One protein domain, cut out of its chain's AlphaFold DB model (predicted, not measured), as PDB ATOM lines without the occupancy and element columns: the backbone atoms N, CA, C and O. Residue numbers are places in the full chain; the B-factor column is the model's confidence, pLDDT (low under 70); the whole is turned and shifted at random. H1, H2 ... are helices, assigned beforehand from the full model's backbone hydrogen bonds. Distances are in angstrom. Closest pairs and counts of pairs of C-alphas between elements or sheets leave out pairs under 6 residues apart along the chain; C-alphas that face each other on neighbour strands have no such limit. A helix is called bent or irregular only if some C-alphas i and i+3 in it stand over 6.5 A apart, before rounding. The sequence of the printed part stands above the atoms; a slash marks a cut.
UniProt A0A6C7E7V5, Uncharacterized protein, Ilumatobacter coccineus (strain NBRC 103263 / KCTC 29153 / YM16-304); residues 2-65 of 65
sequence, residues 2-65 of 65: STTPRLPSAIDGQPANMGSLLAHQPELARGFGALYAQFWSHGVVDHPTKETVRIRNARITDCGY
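This is residues 2 to 65 of the 65 residues of an uncharacterized protein of Ilumatobacter coccineus (strain NBRC 103263 / KCTC 29153 / YM16-304) (UniProt A0A6C7E7V5). The domain is a loose, open ring of chain round an empty middle: the long helix H2 makes one long side, H3 turns back from the last end of H2 at a steep angle, and the short helix H1 with the unnamed stretch of residues 2 to 17 makes the opposite end. The ring nearly closes where the first and last printed residues come near each other, the C-alphas of Ser 2 and Tyr 65 being 7.8 A apart. The printed part has 64 residues, with three named helices in the order H1, H2, H3 and no named strand; the class is all helix, and helices hold 36 of the residues. The whole is loose, with a radius of gyration of the C-alphas of 13.8 A, and only just flat, with spans of 40 by 25 by 14 A.

The longest helix is H2, residues 26 to 42, which runs 23.7 A from C-alpha 26 at (-13.368, 0.519, 13.522) to C-alpha 42 at (-15.895, -21.134, 22.938). After it comes H3, residues 47 to 60, 20.1 A from first to last C-alpha, ending with C-alpha 60 at (-22.696, -20.032, -1.378). Before H2 stands H1, residues 18 to 22, 6.1 A from first to last C-alpha and beginning with C-alpha 18 at (-9.704, -7.627, 5.360). No helix is bent or irregular.

H2 touches no helix, but is near both H1 and H3. H2 and H3 are close but not clearly touching, and their closest C-alphas, those of Trp 40 and His 47, are 7.4 A apart. They run opposite ways at a steep tilt of 46 degrees, with centres 17.2 A apart. H1 and H2 are also close but not clearly touching, with 5.4 A between their closest C-alphas, those of Leu 22 and Ala 29. Their centres are 14.0 A apart. H1 and H3 are apart. In H1, H2 and H3 every O i to N i+4 pair is within hydrogen-bond range.

The two C-alphas farthest apart are those of Gly 13 and Val 44, at 41.3 A. Residues 33 to 38, which belong to H2, stand free, and so do residues 41 to 46. The links from H1 to H2, with 3 residues, and from H2 to H3, with 4 residues, are both tight. Residues 2 to 17 hold no named element, and their C-alphas lie 10 to 22 A from the mean of all C-alphas. The printed part has no cut and ends at residue 65, the chain's last residue. The mean pLDDT of the printed part is 94.9, and no printed residue is under 70.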
ATOM      1  N   SER A   2     -15.310 -15.120  -5.320       89.81
ATOM      2  CA  SER A   2     -14.587 -13.899  -5.648       89.81
ATOM      3  C   SER A   2     -13.539 -13.591  -4.582       89.81
ATOM      4  O   SER A   2     -13.841 -13.550  -3.390       89.81
ATOM      5  N   THR A   3     -12.310 -13.343  -5.016       89.50
ATOM      6  CA  THR A   3     -11.219 -12.828  -4.175       89.50
ATOM      7  C   THR A   3     -11.061 -11.313  -4.303       89.50
ATOM      8  O   THR A   3     -10.164 -10.737  -3.694       89.50
ATOM      9  N   THR A   4     -11.922 -10.653  -5.084       91.81
ATOM     10  CA  THR A   4     -11.882  -9.208  -5.317       91.81
ATOM     11  C   THR A   4     -12.755  -8.482  -4.290       91.81
ATOM     12  O   THR A   4     -13.974  -8.690  -4.272       91.81
ATOM     13  N   PRO A   5     -12.178  -7.608  -3.447       91.44
ATOM     14  CA  PRO A   5     -12.938  -6.755  -2.541       91.44
ATOM     15  C   PRO A   5     -13.976  -5.889  -3.257       91.44
ATOM     16  O   PRO A   5     -13.715  -5.334  -4.321       91.44
ATOM     17  N   ARG A   6     -15.151  -5.730  -2.638       91.12
ATOM     18  CA  ARG A   6     -16.249  -4.891  -3.160       91.12
ATOM     19  C   ARG A   6     -16.124  -3.411  -2.779       91.12
ATOM     20  O   ARG A   6     -16.921  -2.597  -3.229       91.12
ATOM     21  N   LEU A   7     -15.153  -3.080  -1.932       93.62
ATOM     22  CA  LEU A   7     -14.845  -1.730  -1.471       93.62
ATOM     23  C   LEU A   7     -13.343  -1.464  -1.651       93.62
ATOM     24  O   LEU A   7     -12.552  -2.409  -1.589       93.62
ATOM     25  N   PRO A   8     -12.937  -0.202  -1.865       96.25
ATOM     26  CA  PRO A   8     -11.531   0.174  -1.847       96.25
ATOM     27  C   PRO A   8     -10.962   0.121  -0.420       96.25
ATOM     28  O   PRO A   8     -11.707   0.094   0.563       96.25
ATOM     29  N   SER A   9      -9.632   0.142  -0.310       97.38
ATOM     30  CA  SER A   9      -8.934   0.313   0.973       97.38
ATOM     31  C   SER A   9      -9.404   1.588   1.683       97.38
ATOM     32  O   SER A   9      -9.566   2.619   1.035       97.38
ATOM     33  N   ALA A  10      -9.594   1.533   3.004       97.75
ATOM     34  CA  ALA A  10      -9.811   2.728   3.827       97.75
ATOM     35  C   ALA A  10      -8.514   3.497   4.119       97.75
ATOM     36  O   ALA A  10      -8.556   4.590   4.675       97.75
ATOM     37  N   ILE A  11      -7.361   2.894   3.820       97.38
ATOM     38  CA  ILE A  11      -6.039   3.444   4.105       97.38
ATOM     39  C   ILE A  11      -5.359   3.775   2.777       97.38
ATOM     40  O   ILE A  11      -5.156   2.884   1.941       97.38
ATOM     41  N   ASP A  12      -4.985   5.038   2.611       96.31
ATOM     42  CA  ASP A  12      -4.311   5.530   1.414       96.31
ATOM     43  C   ASP A  12      -3.000   4.779   1.155       96.31
ATOM     44  O   ASP A  12      -2.197   4.527   2.056       96.31
ATOM     45  N   GLY A  13      -2.792   4.386  -0.102       96.44
ATOM     46  CA  GLY A  13      -1.601   3.650  -0.531       96.44
ATOM     47  C   GLY A  13      -1.539   2.181  -0.089       96.44
ATOM     48  O   GLY A  13      -0.569   1.505  -0.426       96.44
ATOM     49  N   GLN A  14      -2.546   1.660   0.622       96.81
ATOM     50  CA  GLN A  14      -2.607   0.248   1.022       96.81
ATOM     51  C   GLN A  14      -3.530  -0.575   0.110       96.81
ATOM     52  O   GLN A  14      -4.542  -0.062  -0.377       96.81
ATOM     53  N   PRO A  15      -3.232  -1.871  -0.114       95.62
ATOM     54  CA  PRO A  15      -4.123  -2.751  -0.859       95.62
ATOM     55  C   PRO A  15      -5.431  -2.990  -0.094       95.62
ATOM     56  O   PRO A  15      -5.454  -3.037   1.139       95.62
ATOM     57  N   ALA A  16      -6.524  -3.206  -0.828       95.19
ATOM     58  CA  ALA A  16      -7.792  -3.635  -0.247       95.19
ATOM     59  C   ALA A  16      -7.668  -5.089   0.256       95.19
ATOM     60  O   ALA A  16      -7.530  -6.026  -0.528       95.19
ATOM     61  N   ASN A  17      -7.691  -5.271   1.575       93.31
ATOM     62  CA  ASN A  17      -7.650  -6.554   2.275       93.31
ATOM     63  C   ASN A  17      -8.564  -6.485   3.509       93.31
ATOM     64  O   ASN A  17      -9.063  -5.416   3.844       93.31
ATOM     65  N   MET A  18      -8.787  -7.602   4.207       91.38
ATOM     66  CA  MET A  18      -9.704  -7.627   5.360       91.38
ATOM     67  C   MET A  18      -9.432  -6.497   6.373       91.38
ATOM     68  O   MET A  18     -10.363  -5.823   6.807       91.38
ATOM     69  N   GLY A  19      -8.164  -6.248   6.712       93.75
ATOM     70  CA  GLY A  19      -7.783  -5.208   7.669       93.75
ATOM     71  C   GLY A  19      -8.076  -3.797   7.160       93.75
ATOM     72  O   GLY A  19      -8.727  -3.016   7.853       93.75
ATOM     73  N   SER A  20      -7.650  -3.475   5.936       96.75
ATOM     74  CA  SER A  20      -7.871  -2.145   5.355       96.75
ATOM     75  C   SER A  20      -9.336  -1.868   5.013       96.75
ATOM     76  O   SER A  20      -9.733  -0.709   4.972       96.75
ATOM     77  N   LEU A  21     -10.159  -2.902   4.819       95.50
ATOM     78  CA  LEU A  21     -11.606  -2.762   4.649       95.50
ATOM     79  C   LEU A  21     -12.329  -2.533   5.978       95.50
ATOM     80  O   LEU A  21     -13.195  -1.668   6.067       95.50
ATOM     81  N   LEU A  22     -11.974  -3.281   7.024       95.50
ATOM     82  CA  LEU A  22     -12.563  -3.103   8.354       95.50
ATOM     83  C   LEU A  22     -12.210  -1.740   8.972       95.50
ATOM     84  O   LEU A  22     -12.979  -1.218   9.778       95.50
ATOM     85  N   ALA A  23     -11.103  -1.126   8.551       97.06
ATOM     86  CA  ALA A  23     -10.712   0.219   8.965       97.06
ATOM     87  C   ALA A  23     -11.714   1.320   8.553       97.06
ATOM     88  O   ALA A  23     -11.726   2.372   9.189       97.06
ATOM     89  N   HIS A  24     -12.610   1.077   7.581       97.44
ATOM     90  CA  HIS A  24     -13.736   1.985   7.292       97.44
ATOM     91  C   HIS A  24     -14.686   2.144   8.489       97.44
ATOM     92  O   HIS A  24     -15.348   3.170   8.618       97.44
ATOM     93  N   GLN A  25     -14.797   1.120   9.344       97.44
ATOM     94  CA  GLN A  25     -15.713   1.076  10.488       97.44
ATOM     95  C   GLN A  25     -15.033   0.401  11.697       97.44
ATOM     96  O   GLN A  25     -15.300  -0.770  11.983       97.44
ATOM     97  N   PRO A  26     -14.169   1.114  12.446       96.50
ATOM     98  CA  PRO A  26     -13.368   0.519  13.522       96.50
ATOM     99  C   PRO A  26     -14.198  -0.151  14.625       96.50
ATOM    100  O   PRO A  26     -13.846  -1.221  15.118       96.50
ATOM    101  N   GLU A  27     -15.341   0.432  14.982       97.56
ATOM    102  CA  GLU A  27     -16.241  -0.125  15.998       97.56
ATOM    103  C   GLU A  27     -16.886  -1.438  15.536       97.56
ATOM    104  O   GLU A  27     -16.953  -2.407  16.297       97.56
ATOM    105  N   LEU A  28     -17.274  -1.507  14.257       96.44
ATOM    106  CA  LEU A  28     -17.739  -2.743  13.628       96.44
ATOM    107  C   LEU A  28     -16.621  -3.794  13.619       96.44
ATOM    108  O   LEU A  28     -16.884  -4.956  13.913       96.44
ATOM    109  N   ALA A  29     -15.379  -3.395  13.334       97.19
ATOM    110  CA  ALA A  29     -14.228  -4.292  13.342       97.19
ATOM    111  C   ALA A  29     -13.999  -4.922  14.726       97.19
ATOM    112  O   ALA A  29     -13.799  -6.135  14.825       97.19
ATOM    113  N   ARG A  30     -14.097  -4.127  15.803       98.06
ATOM    114  CA  ARG A  30     -14.018  -4.636  17.185       98.06
ATOM    115  C   ARG A  30     -15.151  -5.615  17.486       98.06
ATOM    116  O   ARG A  30     -14.894  -6.696  18.013       98.06
ATOM    117  N   GLY A  31     -16.388  -5.260  17.128       98.31
ATOM    118  CA  GLY A  31     -17.555  -6.125  17.321       98.31
ATOM    119  C   GLY A  31     -17.441  -7.447  16.556       98.31
ATOM    120  O   GLY A  31     -17.669  -8.516  17.124       98.31
ATOM    121  N   PHE A  32     -17.012  -7.383  15.294       96.31
ATOM    122  CA  PHE A  32     -16.733  -8.552  14.466       96.31
ATOM    123  C   PHE A  32     -15.668  -9.447  15.107       96.31
ATOM    124  O   PHE A  32     -15.902 -10.642  15.268       96.31
ATOM    125  N   GLY A  33     -14.534  -8.877  15.531       96.88
ATOM    126  CA  GLY A  33     -13.455  -9.627  16.175       96.88
ATOM    127  C   GLY A  33     -13.905 -10.343  17.451       96.88
ATOM    128  O   GLY A  33     -13.614 -11.525  17.618       96.88
ATOM    129  N   ALA A  34     -14.671  -9.666  18.312       97.62
ATOM    130  CA  ALA A  34     -15.207 -10.260  19.539       97.62
ATOM    131  C   ALA A  34     -16.168 -11.426  19.249       97.62
ATOM    132  O   ALA A  34     -16.037 -12.502  19.836       97.62
ATOM    133  N   LEU A  35     -17.096 -11.241  18.305       95.69
ATOM    134  CA  LEU A  35     -18.029 -12.289  17.890       95.69
ATOM    135  C   LEU A  35     -17.292 -13.497  17.296       95.69
ATOM    136  O   LEU A  35     -17.581 -14.643  17.644       95.69
ATOM    137  N   TYR A  36     -16.332 -13.243  16.404       94.56
ATOM    138  CA  TYR A  36     -15.587 -14.294  15.721       94.56
ATOM    139  C   TYR A  36     -14.713 -15.079  16.711       94.56
ATOM    140  O   TYR A  36     -14.726 -16.309  16.691       94.56
ATOM    141  N   ALA A  37     -14.035 -14.398  17.640       96.25
ATOM    142  CA  ALA A  37     -13.271 -15.042  18.710       96.25
ATOM    143  C   ALA A  37     -14.154 -15.943  19.589       96.25
ATOM    144  O   ALA A  37     -13.798 -17.094  19.834       96.25
ATOM    145  N   GLN A  38     -15.343 -15.473  19.988       95.69
ATOM    146  CA  GLN A  38     -16.281 -16.276  20.777       95.69
ATOM    147  C   GLN A  38     -16.702 -17.555  20.040       95.69
ATOM    148  O   GLN A  38     -16.688 -18.644  20.618       95.69
ATOM    149  N   PHE A  39     -17.051 -17.441  18.755       92.88
ATOM    150  CA  PHE A  39     -17.440 -18.587  17.931       92.88
ATOM    151  C   PHE A  39     -16.319 -19.635  17.835       92.88
ATOM    152  O   PHE A  39     -16.558 -20.838  18.009       92.88
ATOM    153  N   TRP A  40     -15.087 -19.186  17.596       95.38
ATOM    154  CA  TRP A  40     -13.951 -20.081  17.401       95.38
ATOM    155  C   TRP A  40     -13.461 -20.715  18.695       95.38
ATOM    156  O   TRP A  40     -13.320 -21.936  18.731       95.38
ATOM    157  N   SER A  41     -13.281 -19.929  19.751       96.38
ATOM    158  CA  SER A  41     -12.661 -20.385  20.997       96.38
ATOM    159  C   SER A  41     -13.632 -21.064  21.961       96.38
ATOM    160  O   SER A  41     -13.217 -21.927  22.728       96.38
ATOM    161  N   HIS A  42     -14.919 -20.703  21.928       95.56
ATOM    162  CA  HIS A  42     -15.895 -21.134  22.938       95.56
ATOM    163  C   HIS A  42     -17.170 -21.761  22.356       95.56
ATOM    164  O   HIS A  42     -18.118 -22.037  23.087       95.56
ATOM    165  N   GLY A  43     -17.227 -22.002  21.043       88.69
ATOM    166  CA  GLY A  43     -18.361 -22.699  20.429       88.69
ATOM    167  C   GLY A  43     -18.419 -24.185  20.808       88.69
ATOM    168  O   GLY A  43     -17.382 -24.837  20.874       88.69
ATOM    169  N   VAL A  44     -19.632 -24.726  20.961       95.19
ATOM    170  CA  VAL A  44     -19.923 -26.115  21.396       95.19
ATOM    171  C   VAL A  44     -19.667 -27.200  20.341       95.19
ATOM    172  O   VAL A  44     -19.823 -28.385  20.612       95.19
ATOM    173  N   VAL A  45     -19.317 -26.790  19.125       95.19
ATOM    174  CA  VAL A  45     -19.032 -27.664  17.982       95.19
ATOM    175  C   VAL A  45     -17.517 -27.766  17.793       95.19
ATOM    176  O   VAL A  45     -16.788 -26.813  18.079       95.19
ATOM    177  N   ASP A  46     -17.033 -28.900  17.291       96.12
ATOM    178  CA  ASP A  46     -15.617 -29.099  16.996       96.12
ATOM    179  C   ASP A  46     -15.104 -28.160  15.881       96.12
ATOM    180  O   ASP A  46     -15.858 -27.658  15.040       96.12
ATOM    181  N   HIS A  47     -13.794 -27.896  15.882       96.06
ATOM    182  CA  HIS A  47     -13.156 -27.023  14.893       96.06
ATOM    183  C   HIS A  47     -13.356 -27.484  13.437       96.06
ATOM    184  O   HIS A  47     -13.724 -26.637  12.618       96.06
ATOM    185  N   PRO A  48     -13.160 -28.774  13.089       97.06
ATOM    186  CA  PRO A  48     -13.423 -29.265  11.736       97.06
ATOM    187  C   PRO A  48     -14.841 -28.970  11.231       97.06
ATOM    188  O   PRO A  48     -15.010 -28.502  10.101       97.06
ATOM    189  N   THR A  49     -15.864 -29.180  12.059       97.12
ATOM    190  CA  THR A  49     -17.253 -28.894  11.681       97.12
ATOM    191  C   THR A  49     -17.487 -27.392  11.486       97.12
ATOM    192  O   THR A  49     -18.098 -26.999  10.487       97.12
ATOM    193  N   LYS A  50     -16.959 -26.528  12.370       96.88
ATOM    194  CA  LYS A  50     -17.026 -25.059  12.197       96.88
ATOM    195  C   LYS A  50     -16.416 -24.625  10.861       96.88
ATOM    196  O   LYS A  50     -17.031 -23.857  10.120       96.88
ATOM    197  N   GLU A  51     -15.241 -25.153  10.535       95.94
ATOM    198  CA  GLU A  51     -14.523 -24.812   9.308       95.94
ATOM    199  C   GLU A  51     -15.240 -25.320   8.052       95.94
ATOM    200  O   GLU A  51     -15.388 -24.589   7.072       95.94
ATOM    201  N   THR A  52     -15.791 -26.534   8.108       97.19
ATOM    202  CA  THR A  52     -16.596 -27.101   7.018       97.19
ATOM    203  C   THR A  52     -17.795 -26.210   6.692       97.19
ATOM    204  O   THR A  52     -18.054 -25.899   5.525       97.19
ATOM    205  N   VAL A  53     -18.515 -25.749   7.719       95.56
ATOM    206  CA  VAL A  53     -19.656 -24.841   7.543       95.56
ATOM    207  C   VAL A  53     -19.199 -23.480   7.017       95.56
ATOM    208  O   VAL A  53     -19.846 -22.939   6.116       95.56
ATOM    209  N   ARG A  54     -18.073 -22.941   7.509       95.19
ATOM    210  CA  ARG A  54     -17.509 -21.676   7.016       95.19
ATOM    211  C   ARG A  54     -17.214 -21.742   5.519       95.19
ATOM    212  O   ARG A  54     -17.694 -20.884   4.781       95.19
ATOM    213  N   ILE A  55     -16.486 -22.762   5.062       95.38
ATOM    214  CA  ILE A  55     -16.114 -22.927   3.646       95.38
ATOM    215  C   ILE A  55     -17.360 -23.148   2.778       95.38
ATOM    216  O   ILE A  55     -17.489 -22.553   1.704       95.38
ATOM    217  N   ARG A  56     -18.322 -23.955   3.248       96.75
ATOM    218  CA  ARG A  56     -19.604 -24.146   2.551       96.75
ATOM    219  C   ARG A  56     -20.336 -22.816   2.359       96.75
ATOM    220  O   ARG A  56     -20.821 -22.546   1.261       96.75
ATOM    221  N   ASN A  57     -20.416 -21.995   3.405       95.88
ATOM    222  CA  ASN A  57     -21.088 -20.699   3.345       95.88
ATOM    223  C   ASN A  57     -20.338 -19.713   2.450       95.88
ATOM    224  O   ASN A  57     -20.979 -19.044   1.645       95.88
ATOM    225  N   ALA A  58     -19.005 -19.682   2.521       94.94
ATOM    226  CA  ALA A  58     -18.168 -18.868   1.647       94.94
ATOM    227  C   ALA A  58     -18.420 -19.191   0.163       94.94
ATOM    228  O   ALA A  58     -18.599 -18.292  -0.656       94.94
ATOM    229  N   ARG A  59     -18.576 -20.479  -0.175       95.25
ATOM    230  CA  ARG A  59     -18.947 -20.903  -1.533       95.25
ATOM    231  C   ARG A  59     -20.321 -20.395  -1.962       95.25
ATOM    232  O   ARG A  59     -20.462 -19.964  -3.103       95.25
ATOM    233  N   ILE A  60     -21.318 -20.460  -1.081       96.44
ATOM    234  CA  ILE A  60     -22.696 -20.032  -1.378       96.44
ATOM    235  C   ILE A  60     -22.784 -18.513  -1.566       96.44
ATOM    236  O   ILE A  60     -23.549 -18.050  -2.407       96.44
ATOM    237  N   THR A  61     -21.998 -17.741  -0.816       94.06
ATOM    238  CA  THR A  61     -22.002 -16.267  -0.864       94.06
ATOM    239  C   THR A  61     -20.955 -15.673  -1.814       94.06
ATOM    240  O   THR A  61     -20.758 -14.456  -1.836       94.06
ATOM    241  N   ASP A  62     -20.292 -16.526  -2.600       93.62
ATOM    242  CA  ASP A  62     -19.194 -16.174  -3.503       93.62
ATOM    243  C   ASP A  62     -18.035 -15.421  -2.811       93.62
ATOM    244  O   ASP A  62     -17.401 -14.542  -3.390       93.62
ATOM    245  N   CYS A  63     -17.731 -15.779  -1.563       92.00
ATOM    246  CA  CYS A  63     -16.629 -15.231  -0.772       92.00
ATOM    247  C   CYS A  63     -15.369 -16.095  -0.920       92.00
ATOM    248  O   CYS A  63     -15.374 -17.258  -0.532       92.00
ATOM    249  N   GLY A  64     -14.293 -15.551  -1.494       86.56
ATOM    250  CA  GLY A  64     -13.012 -16.245  -1.709       86.56
ATOM    251  C   GLY A  64     -11.908 -15.910  -0.708       86.56
ATOM    252  O   GLY A  64     -10.768 -16.306  -0.938       86.56
ATOM    253  N   TYR A  65     -12.236 -15.169   0.351       72.19
ATOM    254  CA  TYR A  65     -11.327 -14.767   1.429       72.19
ATOM    255  C   TYR A  65     -11.542 -15.614   2.691       72.19
ATOM    256  O   TYR A  65     -12.695 -16.058   2.919       72.19
TER     257      TYR A  65